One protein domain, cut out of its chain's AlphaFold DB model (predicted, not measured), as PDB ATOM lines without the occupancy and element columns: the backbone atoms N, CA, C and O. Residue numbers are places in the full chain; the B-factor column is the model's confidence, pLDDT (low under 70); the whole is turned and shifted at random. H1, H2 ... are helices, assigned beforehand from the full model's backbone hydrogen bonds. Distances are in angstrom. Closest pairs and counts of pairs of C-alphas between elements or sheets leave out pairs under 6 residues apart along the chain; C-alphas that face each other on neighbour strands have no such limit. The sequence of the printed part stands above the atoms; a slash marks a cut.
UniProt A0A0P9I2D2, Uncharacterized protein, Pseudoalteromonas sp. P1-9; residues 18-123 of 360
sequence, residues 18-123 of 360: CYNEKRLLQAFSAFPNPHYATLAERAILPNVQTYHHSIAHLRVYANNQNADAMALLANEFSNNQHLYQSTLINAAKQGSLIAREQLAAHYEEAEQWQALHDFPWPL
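What this domain is: This is residues 18 to 123 of the 360 residues of an uncharacterized protein of Pseudoalteromonas sp. P1-9 (UniProt A0A0P9I2D2). Three helices, H4, H5 and H6, make a small up-and-down bundle at the core, with H3 slanted on H4 and short H7 packing on H6. Before them, H1 packs on H3, and a wide loop through H2 leads from H1 to H3. The 106 printed residues hold seven named helices, H1 to H7 in chain order, and no named strand: all helix. The whole is compact, radius of gyration of the C-alphas 14.4 A, yet elongated, spanning 45 by 28 by 23 A.

How they stand to each other: H1, residues 18 to 28, touches H3, residues 55 to 63, C-alphas of Phe 28 and Arg 59 being closest at 5.3 A. H2, residues 37 to 40, touches no helix. H3 touches H4, residues 67 to 77, at a steep tilt of 51 degrees; closest C-alphas are Ala 62 and Met 70, 5.0 A. H4 and H5, residues 81 to 93, form a hairpin at a shallow tilt of 5 degrees, opposite ways; closest C-alphas are Ala 67 and Ala 91, 4.5 A. H5 and H6, residues 97 to 109, form another, at 39 degrees; closest C-alphas are Leu 88 and Ala 99, 5.0 A. H6 touches H7, residues 113 to 117, with residues 104 to 108 alone; closest C-alphas are Tyr 107 and Leu 116, 6.3 A. Each O i to N i+4 pair is within hydrogen-bond range in H3, H5, H6 and H7, against 5 of 7 in H1 and 4 of 7 in H4; H2 is too short for one.

Where its parts are: H1 begins at C-alpha 18 (29.581, 20.326, -16.170) and measures 16.1 A. H3 measures 12.2 A, H4 15.8 A, H5 18.2 A and H6 18.3 A. H7 ends at C-alpha 117 (55.130, 15.585, -16.363).

The domain as a whole: The C-alphas farthest apart, His 35 and Gln 114, are 45.1 A apart. The printed part has no cut; the link H2 to H3 is long. Residues 18 to 53 are under 70 in pLDDT.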
ATOM      1  N   CYS A  18      30.672  19.368 -16.416       30.86
ATOM      2  CA  CYS A  18      29.581  20.326 -16.170       30.86
ATOM      3  C   CYS A  18      28.951  20.229 -14.770       30.86
ATOM      4  O   CYS A  18      28.367  21.200 -14.290       30.86
ATOM      5  N   TYR A  19      29.041  19.078 -14.094       35.78
ATOM      6  CA  TYR A  19      28.447  18.923 -12.761       35.78
ATOM      7  C   TYR A  19      29.250  19.660 -11.672       35.78
ATOM      8  O   TYR A  19      28.681  20.129 -10.687       35.78
ATOM      9  N   ASN A  20      30.562  19.829 -11.870       48.78
ATOM     10  CA  ASN A  20      31.429  20.516 -10.911       48.78
ATOM     11  C   ASN A  20      31.333  22.041 -10.982       48.78
ATOM     12  O   ASN A  20      31.377  22.683  -9.937       48.78
ATOM     13  N   GLU A  21      31.134  22.629 -12.165       44.62
ATOM     14  CA  GLU A  21      30.982  24.087 -12.305       44.62
ATOM     15  C   GLU A  21      29.809  24.634 -11.490       44.62
ATOM     16  O   GLU A  21      29.958  25.634 -10.794       44.62
ATOM     17  N   LYS A  22      28.654  23.952 -11.496       46.59
ATOM     18  CA  LYS A  22      27.498  24.378 -10.690       46.59
ATOM     19  C   LYS A  22      27.788  24.339  -9.192       46.59
ATOM     20  O   LYS A  22      27.330  25.219  -8.470       46.59
ATOM     21  N   ARG A  23      28.555  23.351  -8.725       50.94
ATOM     22  CA  ARG A  23      28.940  23.222  -7.313       50.94
ATOM     23  C   ARG A  23      29.982  24.264  -6.905       50.94
ATOM     24  O   ARG A  23      29.888  24.800  -5.808       50.94
ATOM     25  N   LEU A  24      30.924  24.578  -7.796       52.47
ATOM     26  CA  LEU A  24      31.884  25.671  -7.631       52.47
ATOM     27  C   LEU A  24      31.153  27.016  -7.535       52.47
ATOM     28  O   LEU A  24      31.317  27.731  -6.554       52.47
ATOM     29  N   LEU A  25      30.259  27.312  -8.482       46.72
ATOM     30  CA  LEU A  25      29.435  28.525  -8.467       46.72
ATOM     31  C   LEU A  25      28.567  28.620  -7.201       46.72
ATOM     32  O   LEU A  25      28.505  29.680  -6.587       46.72
ATOM     33  N   GLN A  26      27.961  27.514  -6.756       52.44
ATOM     34  CA  GLN A  26      27.206  27.464  -5.495       52.44
ATOM     35  C   GLN A  26      28.087  27.671  -4.251       52.44
ATOM     36  O   GLN A  26      27.644  28.297  -3.290       52.44
ATOM     37  N   ALA A  27      29.332  27.182  -4.253       55.44
ATOM     38  CA  ALA A  27      30.276  27.408  -3.160       55.44
ATOM     39  C   ALA A  27      30.684  28.889  -3.044       55.44
ATOM     40  O   ALA A  27      30.925  29.384  -1.940       55.44
ATOM     41  N   PHE A  28      30.719  29.616  -4.165       55.50
ATOM     42  CA  PHE A  28      31.065  31.038  -4.197       55.50
ATOM     43  C   PHE A  28      29.862  31.977  -3.972       55.50
ATOM     44  O   PHE A  28      30.049  33.133  -3.585       55.50
ATOM     45  N   SER A  29      28.622  31.501  -4.131       50.91
ATOM     46  CA  SER A  29      27.415  32.341  -4.181       50.91
ATOM     47  C   SER A  29      26.696  32.595  -2.848       50.91
ATOM     48  O   SER A  29      25.587  33.123  -2.868       50.91
ATOM     49  N   ALA A  30      27.252  32.222  -1.689       46.56
ATOM     50  CA  ALA A  30      26.468  32.206  -0.445       46.56
ATOM     51  C   ALA A  30      25.925  33.583   0.011       46.56
ATOM     52  O   ALA A  30      24.922  33.600   0.712       46.56
ATOM     53  N   PHE A  31      26.517  34.715  -0.404       47.25
ATOM     54  CA  PHE A  31      25.979  36.066  -0.151       47.25
ATOM     55  C   PHE A  31      26.473  37.085  -1.200       47.25
ATOM     56  O   PHE A  31      27.535  37.684  -1.011       47.25
ATOM     57  N   PRO A  32      25.754  37.321  -2.313       49.59
ATOM     58  CA  PRO A  32      26.074  38.432  -3.201       49.59
ATOM     59  C   PRO A  32      25.680  39.749  -2.517       49.59
ATOM     60  O   PRO A  32      24.504  39.996  -2.268       49.59
ATOM     61  N   ASN A  33      26.656  40.602  -2.193       51.19
ATOM     62  CA  ASN A  33      26.362  41.978  -1.794       51.19
ATOM     63  C   ASN A  33      26.083  42.802  -3.072       51.19
ATOM     64  O   ASN A  33      27.003  42.994  -3.873       51.19
ATOM     65  N   PRO A  34      24.850  43.296  -3.279       50.66
ATOM     66  CA  PRO A  34      24.446  43.973  -4.514       50.66
ATOM     67  C   PRO A  34      25.208  45.282  -4.783       50.66
ATOM     68  O   PRO A  34      25.259  45.735  -5.924       50.66
ATOM     69  N   HIS A  35      25.864  45.864  -3.775       46.56
ATOM     70  CA  HIS A  35      26.677  47.073  -3.936       46.56
ATOM     71  C   HIS A  35      28.058  46.826  -4.568       46.56
ATOM     72  O   HIS A  35      28.747  47.780  -4.914       46.56
ATOM     73  N   TYR A  36      28.487  45.571  -4.738       50.03
ATOM     74  CA  TYR A  36      29.815  45.267  -5.289       50.03
ATOM     75  C   TYR A  36      29.860  45.165  -6.815       50.03
ATOM     76  O   TYR A  36      30.884  45.509  -7.400       50.03
ATOM     77  N   ALA A  37      28.767  44.769  -7.476       45.81
ATOM     78  CA  ALA A  37      28.691  44.789  -8.944       45.81
ATOM     79  C   ALA A  37      28.924  46.212  -9.490       45.81
ATOM     80  O   ALA A  37      29.656  46.418 -10.454       45.81
ATOM     81  N   THR A  38      28.410  47.209  -8.769       48.50
ATOM     82  CA  THR A  38      28.604  48.638  -9.044       48.50
ATOM     83  C   THR A  38      30.025  49.136  -8.745       48.50
ATOM     84  O   THR A  38      30.446  50.142  -9.312       48.50
ATOM     85  N   LEU A  39      30.790  48.455  -7.882       47.03
ATOM     86  CA  LEU A  39      32.202  48.765  -7.606       47.03
ATOM     87  C   LEU A  39      33.148  48.137  -8.645       47.03
ATOM     88  O   LEU A  39      34.169  48.742  -8.977       47.03
ATOM     89  N   ALA A  40      32.789  46.968  -9.189       44.72
ATOM     90  CA  ALA A  40      33.517  46.305 -10.271       44.72
ATOM     91  C   ALA A  40      33.430  47.092 -11.592       44.72
ATOM     92  O   ALA A  40      34.458  47.341 -12.218       44.72
ATOM     93  N   GLU A  41      32.236  47.576 -11.964       46.22
ATOM     94  CA  GLU A  41      32.031  48.431 -13.151       46.22
ATOM     95  C   GLU A  41      32.792  49.766 -13.080       46.22
ATOM     96  O   GLU A  41      33.080  50.376 -14.109       46.22
ATOM     97  N   ARG A  42      33.148  50.224 -11.874       46.50
ATOM     98  CA  ARG A  42      33.869  51.486 -11.648       46.50
ATOM     99  C   ARG A  42      35.390  51.336 -11.526       46.50
ATOM    100  O   ARG A  42      36.053  52.329 -11.243       46.50
ATOM    101  N   ALA A  43      35.946  50.137 -11.727       47.09
ATOM    102  CA  ALA A  43      37.383  49.857 -11.601       47.09
ATOM    103  C   ALA A  43      37.998  50.246 -10.233       47.09
ATOM    104  O   ALA A  43      39.175  50.587 -10.150       47.09
ATOM    105  N   ILE A  44      37.222  50.176  -9.140       51.59
ATOM    106  CA  ILE A  44      37.679  50.500  -7.765       51.59
ATOM    107  C   ILE A  44      38.077  49.223  -7.003       51.59
ATOM    108  O   ILE A  44      38.139  49.189  -5.778       51.59
ATOM    109  N   LEU A  45      38.308  48.123  -7.711       51.62
ATOM    110  CA  LEU A  45      38.677  46.872  -7.077       51.62
ATOM    111  C   LEU A  45      40.209  46.720  -7.093       51.62
ATOM    112  O   LEU A  45      40.788  46.587  -8.174       51.62
ATOM    113  N   PRO A  46      40.888  46.805  -5.929       55.66
ATOM    114  CA  PRO A  46      42.341  46.703  -5.858       55.66
ATOM    115  C   PRO A  46      42.840  45.355  -6.383       55.66
ATOM    116  O   PRO A  46      42.135  44.347  -6.321       55.66
ATOM    117  N   ASN A  47      44.084  45.333  -6.868       63.16
ATOM    118  CA  ASN A  47      44.720  44.107  -7.338       63.16
ATOM    119  C   ASN A  47      44.645  43.022  -6.242       63.16
ATOM    120  O   ASN A  47      45.034  43.234  -5.087       63.16
ATOM    121  N   VAL A  48      44.126  41.847  -6.614       67.69
ATOM    122  CA  VAL A  48      43.953  40.700  -5.712       67.69
ATOM    123  C   VAL A  48      45.296  40.264  -5.099       67.69
ATOM    124  O   VAL A  48      45.339  39.750  -3.988       67.69
ATOM    125  N   GLN A  49      46.406  40.559  -5.776       61.78
ATOM    126  CA  GLN A  49      47.762  40.223  -5.348       61.78
ATOM    127  C   GLN A  49      48.375  41.204  -4.333       61.78
ATOM    128  O   GLN A  49      49.372  40.866  -3.703       61.78
ATOM    129  N   THR A  50      47.828  42.416  -4.164       56.69
ATOM    130  CA  THR A  50      48.487  43.485  -3.379       56.69
ATOM    131  C   THR A  50      47.841  43.779  -2.025       56.69
ATOM    132  O   THR A  50      48.383  44.576  -1.263       56.69
ATOM    133  N   TYR A  51      46.713  43.149  -1.693       58.06
ATOM    134  CA  TYR A  51      45.996  43.376  -0.435       58.06
ATOM    135  C   TYR A  51      45.692  42.062   0.290       58.06
ATOM    136  O   TYR A  51      45.418  41.038  -0.330       58.06
ATOM    137  N   HIS A  52      45.691  42.095   1.626       60.56
ATOM    138  CA  HIS A  52      45.137  41.012   2.437       60.56
ATOM    139  C   HIS A  52      43.612  40.993   2.280       60.56
ATOM    140  O   HIS A  52      42.888  41.711   2.969       60.56
ATOM    141  N   HIS A  53      43.120  40.190   1.340       67.62
ATOM    142  CA  HIS A  53      41.688  40.035   1.097       67.62
ATOM    143  C   HIS A  53      41.078  39.059   2.100       67.62
ATOM    144  O   HIS A  53      41.587  37.957   2.297       67.62
ATOM    145  N   SER A  54      39.952  39.431   2.715       80.12
ATOM    146  CA  SER A  54      39.157  38.463   3.477       80.12
ATOM    147  C   SER A  54      38.487  37.456   2.532       80.12
ATOM    148  O   SER A  54      38.221  37.768   1.369       80.12
ATOM    149  N   ILE A  55      38.138  36.268   3.036       80.06
ATOM    150  CA  ILE A  55      37.436  35.223   2.261       80.06
ATOM    151  C   ILE A  55      36.173  35.781   1.580       80.06
ATOM    152  O   ILE A  55      35.874  35.443   0.436       80.06
ATOM    153  N   ALA A  56      35.443  36.673   2.258       77.56
ATOM    154  CA  ALA A  56      34.258  37.319   1.702       77.56
ATOM    155  C   ALA A  56      34.578  38.158   0.453       77.56
ATOM    156  O   ALA A  56      33.850  38.069  -0.534       77.56
ATOM    157  N   HIS A  57      35.683  38.913   0.461       78.12
ATOM    158  CA  HIS A  57      36.122  39.670  -0.713       78.12
ATOM    159  C   HIS A  57      36.505  38.729  -1.848       78.12
ATOM    160  O   HIS A  57      35.997  38.881  -2.957       78.12
ATOM    161  N   LEU A  58      37.327  37.713  -1.572       82.62
ATOM    162  CA  LEU A  58      37.743  36.763  -2.600       82.62
ATOM    163  C   LEU A  58      36.539  36.079  -3.268       82.62
ATOM    164  O   LEU A  58      36.548  35.903  -4.482       82.62
ATOM    165  N   ARG A  59      35.473  35.751  -2.517       82.69
ATOM    166  CA  ARG A  59      34.234  35.173  -3.084       82.69
ATOM    167  C   ARG A  59      33.566  36.112  -4.078       82.69
ATOM    168  O   ARG A  59      33.134  35.668  -5.136       82.69
ATOM    169  N   VAL A  60      33.512  37.406  -3.767       80.00
ATOM    170  CA  VAL A  60      32.979  38.420  -4.686       80.00
ATOM    171  C   VAL A  60      33.823  38.489  -5.960       80.00
ATOM    172  O   VAL A  60      33.266  38.472  -7.056       80.00
ATOM    173  N   TYR A  61      35.150  38.517  -5.844       81.94
ATOM    174  CA  TYR A  61      36.041  38.528  -7.007       81.94
ATOM    175  C   TYR A  61      35.917  37.258  -7.858       81.94
ATOM    176  O   TYR A  61      35.799  37.346  -9.078       81.94
ATOM    177  N   ALA A  62      35.884  36.083  -7.229       83.56
ATOM    178  CA  ALA A  62      35.715  34.807  -7.919       83.56
ATOM    179  C   ALA A  62      34.355  34.705  -8.631       83.56
ATOM    180  O   ALA A  62      34.301  34.232  -9.765       83.56
ATOM    181  N   ASN A  63      33.274  35.219  -8.029       82.19
ATOM    182  CA  ASN A  63      31.962  35.321  -8.687       82.19
ATOM    183  C   ASN A  63      31.998  36.201  -9.946       82.19
ATOM    184  O   ASN A  63      31.242  35.960 -10.881       82.19
ATOM    185  N   ASN A  64      32.901  37.183  -9.995       82.31
ATOM    186  CA  ASN A  64      33.156  38.018 -11.170       82.31
ATOM    187  C   ASN A  64      34.246  37.436 -12.090       82.31
ATOM    188  O   ASN A  64      34.908  38.176 -12.811       82.31
ATOM    189  N   GLN A  65      34.455  36.116 -12.059       82.62
ATOM    190  CA  GLN A  65      35.405  35.399 -12.915       82.62
ATOM    191  C   GLN A  65      36.879  35.823 -12.748       82.62
ATOM    192  O   GLN A  65      37.700  35.607 -13.636       82.62
ATOM    193  N   ASN A  66      37.257  36.405 -11.604       88.25
ATOM    194  CA  ASN A  66      38.662  36.694 -11.333       88.25
ATOM    195  C   ASN A  66      39.416  35.401 -10.976       88.25
ATOM    196  O   ASN A  66      39.211  34.821  -9.906       88.25
ATOM    197  N   ALA A  67      40.311  34.973 -11.867       89.31
ATOM    198  CA  ALA A  67      41.044  33.718 -11.741       89.31
ATOM    199  C   ALA A  67      41.968  33.663 -10.508       89.31
ATOM    200  O   ALA A  67      42.035  32.634  -9.841       89.31
ATOM    201  N   ASP A  68      42.641  34.761 -10.156       90.12
ATOM    202  CA  ASP A  68      43.524  34.805  -8.981       90.12
ATOM    203  C   ASP A  68      42.732  34.704  -7.673       90.12
ATOM    204  O   ASP A  68      43.152  34.023  -6.738       90.12
ATOM    205  N   ALA A  69      41.543  35.304  -7.612       88.88
ATOM    206  CA  ALA A  69      40.663  35.150  -6.461       88.88
ATOM    207  C   ALA A  69      40.124  33.721  -6.319       88.88
ATOM    208  O   ALA A  69      40.042  33.214  -5.198       88.88
ATOM    209  N   MET A  70      39.802  33.048  -7.432       90.00
ATOM    210  CA  MET A  70      39.467  31.617  -7.415       90.00
ATOM    211  C   MET A  70      40.633  30.781  -6.883       90.00
ATOM    212  O   MET A  70      40.416  29.893  -6.061       90.00
ATOM    213  N   ALA A  71      41.861  31.081  -7.318       91.69
ATOM    214  CA  ALA A  71      43.067  30.394  -6.866       91.69
ATOM    215  C   ALA A  71      43.260  30.535  -5.351       91.69
ATOM    216  O   ALA A  71      43.374  29.542  -4.639       91.69
ATOM    217  N   LEU A  72      43.207  31.765  -4.833       90.75
ATOM    218  CA  LEU A  72      43.365  32.029  -3.402       90.75
ATOM    219  C   LEU A  72      42.262  31.378  -2.555       90.75
ATOM    220  O   LEU A  72      42.545  30.889  -1.462       90.75
ATOM    221  N   LEU A  73      41.026  31.322  -3.062       89.75
ATOM    222  CA  LEU A  73      39.925  30.619  -2.396       89.75
ATOM    223  C   LEU A  73      40.072  29.107  -2.384       89.75
ATOM    224  O   LEU A  73      39.468  28.471  -1.525       89.75
ATOM    225  N   ALA A  74      40.835  28.521  -3.310       90.75
ATOM    226  CA  ALA A  74      40.983  27.073  -3.371       90.75
ATOM    227  C   ALA A  74      41.466  26.507  -2.029       90.75
ATOM    228  O   ALA A  74      41.002  25.447  -1.624       90.75
ATOM    229  N   ASN A  75      42.300  27.246  -1.289       87.25
ATOM    230  CA  ASN A  75      42.806  26.861   0.032       87.25
ATOM    231  C   ASN A  75      41.702  26.544   1.062       87.25
ATOM    232  O   ASN A  75      41.891  25.657   1.900       87.25
ATOM    233  N   GLU A  76      40.527  27.173   0.953       87.88
ATOM    234  CA  GLU A  76      39.350  26.873   1.789       87.88
ATOM    235  C   GLU A  76      38.817  25.448   1.563       87.88
ATOM    236  O   GLU A  76      38.118  24.878   2.400       87.88
ATOM    237  N   PHE A  77      39.165  24.849   0.426       86.25
ATOM    238  CA  PHE A  77      38.789  23.497   0.038       86.25
ATOM    239  C   PHE A  77      39.915  22.483   0.232       86.25
ATOM    240  O   PHE A  77      39.775  21.356  -0.233       86.25
ATOM    241  N   SER A  78      41.001  22.823   0.931       84.12
ATOM    242  CA  SER A  78      42.145  21.920   1.172       84.12
ATOM    243  C   SER A  78      41.751  20.560   1.777       84.12
ATOM    244  O   SER A  78      42.350  19.534   1.454       84.12
ATOM    245  N   ASN A  79      40.677  20.511   2.574       87.19
ATOM    246  CA  ASN A  79      40.122  19.268   3.130       87.19
ATOM    247  C   ASN A  79      39.349  18.407   2.106       87.19
ATOM    248  O   ASN A  79      39.055  17.243   2.367       87.19
ATOM    249  N   ASN A  80      39.003  18.959   0.941       90.00
ATOM    250  CA  ASN A  80      38.360  18.262  -0.169       90.00
ATOM    251  C   ASN A  80      39.252  18.355  -1.412       90.00
ATOM    252  O   ASN A  80      39.093  19.239  -2.252       90.00
ATOM    253  N   GLN A  81      40.166  17.394  -1.537       87.12
ATOM    254  CA  GLN A  81      41.200  17.349  -2.578       87.12
ATOM    255  C   GLN A  81      40.655  17.531  -3.999       87.12
ATOM    256  O   GLN A  81      41.214  18.271  -4.802       87.12
ATOM    257  N   HIS A  82      39.515  16.916  -4.301       88.00
ATOM    258  CA  HIS A  82      38.895  17.043  -5.613       88.00
ATOM    259  C   HIS A  82      38.394  18.476  -5.875       88.00
ATOM    260  O   HIS A  82      38.573  19.012  -6.971       88.00
ATOM    261  N   LEU A  83      37.772  19.123  -4.882       88.38
ATOM    262  CA  LEU A  83      37.310  20.507  -5.014       88.38
ATOM    263  C   LEU A  83      38.488  21.493  -5.062       88.38
ATOM    264  O   LEU A  83      38.479  22.404  -5.886       88.38
ATOM    265  N   TYR A  84      39.521  21.262  -4.249       90.81
ATOM    266  CA  TYR A  84      40.780  22.008  -4.274       90.81
ATOM    267  C   TYR A  84      41.406  21.997  -5.675       90.81
ATOM    268  O   TYR A  84      41.527  23.040  -6.320       90.81
ATOM    269  N   GLN A  85      41.707  20.805  -6.197       91.31
ATOM    270  CA  GLN A  85      42.352  20.643  -7.499       91.31
ATOM    271  C   GLN A  85      41.495  21.193  -8.644       91.31
ATOM    272  O   GLN A  85      42.007  21.907  -9.502       91.31
ATOM    273  N   SER A  86      40.190  20.897  -8.671       91.19
ATOM    274  CA  SER A  86      39.311  21.390  -9.744       91.19
ATOM    275  C   SER A  86      39.191  22.917  -9.759       91.19
ATOM    276  O   SER A  86      39.167  23.504 -10.844       91.19
ATOM    277  N   THR A  87      39.190  23.566  -8.588       90.56
ATOM    278  CA  THR A  87      39.219  25.034  -8.481       90.56
ATOM    279  C   THR A  87      40.511  25.594  -9.073       90.56
ATOM    280  O   THR A  87      40.458  26.484  -9.925       90.56
ATOM    281  N   LEU A  88      41.663  25.030  -8.692       94.38
ATOM    282  CA  LEU A  88      42.963  25.456  -9.212       94.38
ATOM    283  C   LEU A  88      43.096  25.224 -10.718       94.38
ATOM    284  O   LEU A  88      43.544  26.112 -11.435       94.38
ATOM    285  N   ILE A  89      42.658  24.072 -11.232       93.19
ATOM    286  CA  ILE A  89      42.689  23.776 -12.671       93.19
ATOM    287  C   ILE A  89      41.875  24.814 -13.452       93.19
ATOM    288  O   ILE A  89      42.327  25.281 -14.500       93.19
ATOM    289  N   ASN A  90      40.689  25.184 -12.961       91.81
ATOM    290  CA  ASN A  90      39.851  26.179 -13.628       91.81
ATOM    291  C   ASN A  90      40.520  27.565 -13.624       91.81
ATOM    292  O   ASN A  90      40.691  28.175 -14.678       91.81
ATOM    293  N   ALA A  91      41.001  28.013 -12.463       93.12
ATOM    294  CA  ALA A  91      41.721  29.276 -12.330       93.12
ATOM    295  C   ALA A  91      42.986  29.333 -13.215       93.12
ATOM    296  O   ALA A  91      43.239  30.328 -13.897       93.12
ATOM    297  N   ALA A  92      43.758  28.246 -13.280       94.31
ATOM    298  CA  ALA A  92      44.969  28.151 -14.094       94.31
ATOM    299  C   ALA A  92      44.675  28.243 -15.603       94.31
ATOM    300  O   ALA A  92      45.407  28.919 -16.342       94.31
ATOM    301  N   LYS A  93      43.579  27.610 -16.056       93.31
ATOM    302  CA  LYS A  93      43.070  27.709 -17.436       93.31
ATOM    303  C   LYS A  93      42.625  29.127 -17.789       93.31
ATOM    304  O   LYS A  93      42.836  29.552 -18.918       93.31
ATOM    305  N   GLN A  94      42.088  29.865 -16.820       92.50
ATOM    306  CA  GLN A  94      41.714  31.275 -16.967       92.50
ATOM    307  C   GLN A  94      42.906  32.245 -16.867       92.50
ATOM    308  O   GLN A  94      42.723  33.454 -16.953       92.50
ATOM    309  N   GLY A  95      44.135  31.740 -16.716       90.44
ATOM    310  CA  GLY A  95      45.345  32.561 -16.762       90.44
ATOM    311  C   GLY A  95      46.020  32.814 -15.417       90.44
ATOM    312  O   GLY A  95      47.101  33.396 -15.417       90.44
ATOM    313  N   SER A  96      45.450  32.359 -14.293       93.38
ATOM    314  CA  SER A  96      46.044  32.595 -12.971       93.38
ATOM    315  C   SER A  96      47.394  31.893 -12.827       93.38
ATOM    316  O   SER A  96      47.481  30.665 -12.912       93.38
ATOM    317  N   LEU A  97      48.449  32.672 -12.578       92.31
ATOM    318  CA  LEU A  97      49.780  32.141 -12.271       92.31
ATOM    319  C   LEU A  97      49.812  31.500 -10.880       92.31
ATOM    320  O   LEU A  97      50.359  30.411 -10.737       92.31
ATOM    321  N   ILE A  98      49.128  32.109  -9.904       92.38
ATOM    322  CA  ILE A  98      48.994  31.587  -8.536       92.38
ATOM    323  C   ILE A  98      48.413  30.172  -8.570       92.38
ATOM    324  O   ILE A  98      48.939  29.263  -7.931       92.38
ATOM    325  N   ALA A  99      47.359  29.965  -9.365       94.38
ATOM    326  CA  ALA A  99      46.736  28.655  -9.491       94.38
ATOM    327  C   ALA A  99      47.681  27.603 -10.082       94.38
ATOM    328  O   ALA A  99      47.679  26.459  -9.634       94.38
ATOM    329  N   ARG A 100      48.490  27.980 -11.081       95.31
ATOM    330  CA  ARG A 100      49.474  27.080 -11.704       95.31
ATOM    331  C   ARG A 100      50.554  26.682 -10.707       95.31
ATOM    332  O   ARG A 100      50.872  25.503 -10.606       95.31
ATOM    333  N   GLU A 101      51.085  27.648  -9.964       94.31
ATOM    334  CA  GLU A 101      52.113  27.411  -8.949       94.31
ATOM    335  C   GLU A 101      51.591  26.523  -7.818       94.31
ATOM    336  O   GLU A 101      52.229  25.526  -7.487       94.31
ATOM    337  N   GLN A 102      50.405  26.827  -7.282       94.38
ATOM    338  CA  GLN A 102      49.768  26.021  -6.237       94.38
ATOM    339  C   GLN A 102      49.456  24.604  -6.717       94.38
ATOM    340  O   GLN A 102      49.709  23.644  -5.994       94.38
ATOM    341  N   LEU A 103      48.951  24.448  -7.943       95.62
ATOM    342  CA  LEU A 103      48.635  23.133  -8.495       95.62
ATOM    343  C   LEU A 103      49.897  22.294  -8.731       95.62
ATOM    344  O   LEU A 103      49.911  21.109  -8.404       95.62
ATOM    345  N   ALA A 104      50.966  22.902  -9.254       96.56
ATOM    346  CA  ALA A 104      52.246  22.221  -9.426       96.56
ATOM    347  C   ALA A 104      52.863  21.826  -8.072       96.56
ATOM    348  O   ALA A 104      53.299  20.689  -7.908       96.56
ATOM    349  N   ALA A 105      52.855  22.729  -7.086       94.38
ATOM    350  CA  ALA A 105      53.322  22.432  -5.732       94.38
ATOM    351  C   ALA A 105      52.519  21.287  -5.100       94.38
ATOM    352  O   ALA A 105      53.097  20.351  -4.559       94.38
ATOM    353  N   HIS A 106      51.196  21.305  -5.262       94.06
ATOM    354  CA  HIS A 106      50.321  20.247  -4.776       94.06
ATOM    355  C   HIS A 106      50.653  18.878  -5.389       94.06
ATOM    356  O   HIS A 106      50.763  17.889  -4.667       94.06
ATOM    357  N   TYR A 107      50.847  18.804  -6.710       95.44
ATOM    358  CA  TYR A 107      51.250  17.553  -7.355       95.44
ATOM    359  C   TYR A 107      52.644  17.087  -6.920       95.44
ATOM    360  O   TYR A 107      52.867  15.885  -6.804       95.44
ATOM    361  N   GLU A 108      53.572  18.009  -6.654       94.69
ATOM    362  CA  GLU A 108      54.909  17.692  -6.139       94.69
ATOM    363  C   GLU A 108      54.843  17.110  -4.720       94.69
ATOM    364  O   GLU A 108      55.455  16.077  -4.453       94.69
ATOM    365  N   GLU A 109      54.074  17.737  -3.826       93.19
ATOM    366  CA  GLU A 109      53.863  17.292  -2.441       93.19
ATOM    367  C   GLU A 109      53.141  15.945  -2.362       93.19
ATOM    368  O   GLU A 109      53.469  15.110  -1.521       93.19
ATOM    369  N   ALA A 110      52.186  15.711  -3.261       93.25
ATOM    370  CA  ALA A 110      51.455  14.453  -3.363       93.25
ATOM    371  C   ALA A 110      52.208  13.365  -4.158       93.25
ATOM    372  O   ALA A 110      51.634  12.308  -4.425       93.25
ATOM    373  N   GLU A 111      53.454  13.622  -4.577       95.62
ATOM    374  CA  GLU A 111      54.274  12.728  -5.407       95.62
ATOM    375  C   GLU A 111      53.577  12.275  -6.713       95.62
ATOM    376  O   GLU A 111      53.836  11.199  -7.258       95.62
ATOM    377  N   GLN A 112      52.696  13.113  -7.264       95.62
ATOM    378  CA  GLN A 112      51.969  12.872  -8.513       95.62
ATOM    379  C   GLN A 112      52.824  13.261  -9.729       95.62
ATOM    380  O   GLN A 112      52.463  14.113 -10.540       95.62
ATOM    381  N   TRP A 113      53.982  12.613  -9.871       96.50
ATOM    382  CA  TRP A 113      55.005  12.973 -10.861       96.50
ATOM    383  C   TRP A 113      54.524  12.904 -12.310       96.50
ATOM    384  O   TRP A 113      54.942  13.726 -13.120       96.50
ATOM    385  N   GLN A 114      53.617  11.977 -12.635       96.81
ATOM    386  CA  GLN A 114      53.023  11.901 -13.973       96.81
ATOM    387  C   GLN A 114      52.132  13.117 -14.267       96.81
ATOM    388  O   GLN A 114      52.192  13.666 -15.361       96.81
ATOM    389  N   ALA A 115      51.366  13.598 -13.281       94.81
ATOM    390  CA  ALA A 115      50.544  14.797 -13.440       94.81
ATOM    391  C   ALA A 115      51.401  16.060 -13.632       94.81
ATOM    392  O   ALA A 115      51.022  16.950 -14.391       94.81
ATOM    393  N   LEU A 116      52.572  16.122 -12.985       95.75
ATOM    394  CA  LEU A 116      53.566  17.169 -13.240       95.75
ATOM    395  C   LEU A 116      54.244  17.031 -14.604       95.75
ATOM    396  O   LEU A 116      54.494  18.033 -15.264       95.75
ATOM    397  N   HIS A 117      54.559  15.815 -15.040       95.88
ATOM    398  CA  HIS A 117      55.130  15.585 -16.363       95.88
ATOM    399  C   HIS A 117      54.181  16.040 -17.477       95.88
ATOM    400  O   HIS A 117      54.604  16.707 -18.417       95.88
ATOM    401  N   ASP A 118      52.893  15.741 -17.327       95.50
ATOM    402  CA  ASP A 118      51.848  16.106 -18.285       95.50
ATOM    403  C   ASP A 118      51.279  17.516 -18.018       95.50
ATOM    404  O   ASP A 118      50.238  17.897 -18.563       95.50
ATOM    405  N   PHE A 119      51.944  18.300 -17.158       94.75
ATOM    406  CA  PHE A 119      51.475  19.615 -16.745       94.75
ATOM    407  C   PHE A 119      51.486  20.579 -17.939       94.75
ATOM    408  O   PHE A 119      52.533  20.797 -18.552       94.75
ATOM    409  N   PRO A 120      50.346  21.202 -18.287       93.69
ATOM    410  CA  PRO A 120      50.232  21.964 -19.529       93.69
ATOM    411  C   PRO A 120      50.894  23.349 -19.459       93.69
ATOM    412  O   PRO A 120      50.907  24.076 -20.451       93.69
ATOM    413  N   TRP A 121      51.422  23.737 -18.296       94.00
ATOM    414  CA  TRP A 121      52.081  25.020 -18.076       94.00
ATOM    415  C   TRP A 121      53.569  24.828 -17.756       94.00
ATOM    416  O   TRP A 121      53.958  23.768 -17.268       94.00
ATOM    417  N   PRO A 122      54.418  25.844 -17.998       91.75
ATOM    418  CA  PRO A 122      55.844  25.738 -17.715       91.75
ATOM    419  C   PRO A 122      56.124  25.420 -16.242       91.75
ATOM    420  O   PRO A 122      55.680  26.137 -15.346       91.75
ATOM    421  N   LEU A 123      56.903  24.367 -16.008       93.00
ATOM    422  CA  LEU A 123      57.471  24.051 -14.701       93.00
ATOM    423  C   LEU A 123      58.765  24.828 -14.467       93.00
ATOM    424  O   LEU A 123      59.524  25.092 -15.404       93.00
TER     425      LEU A 123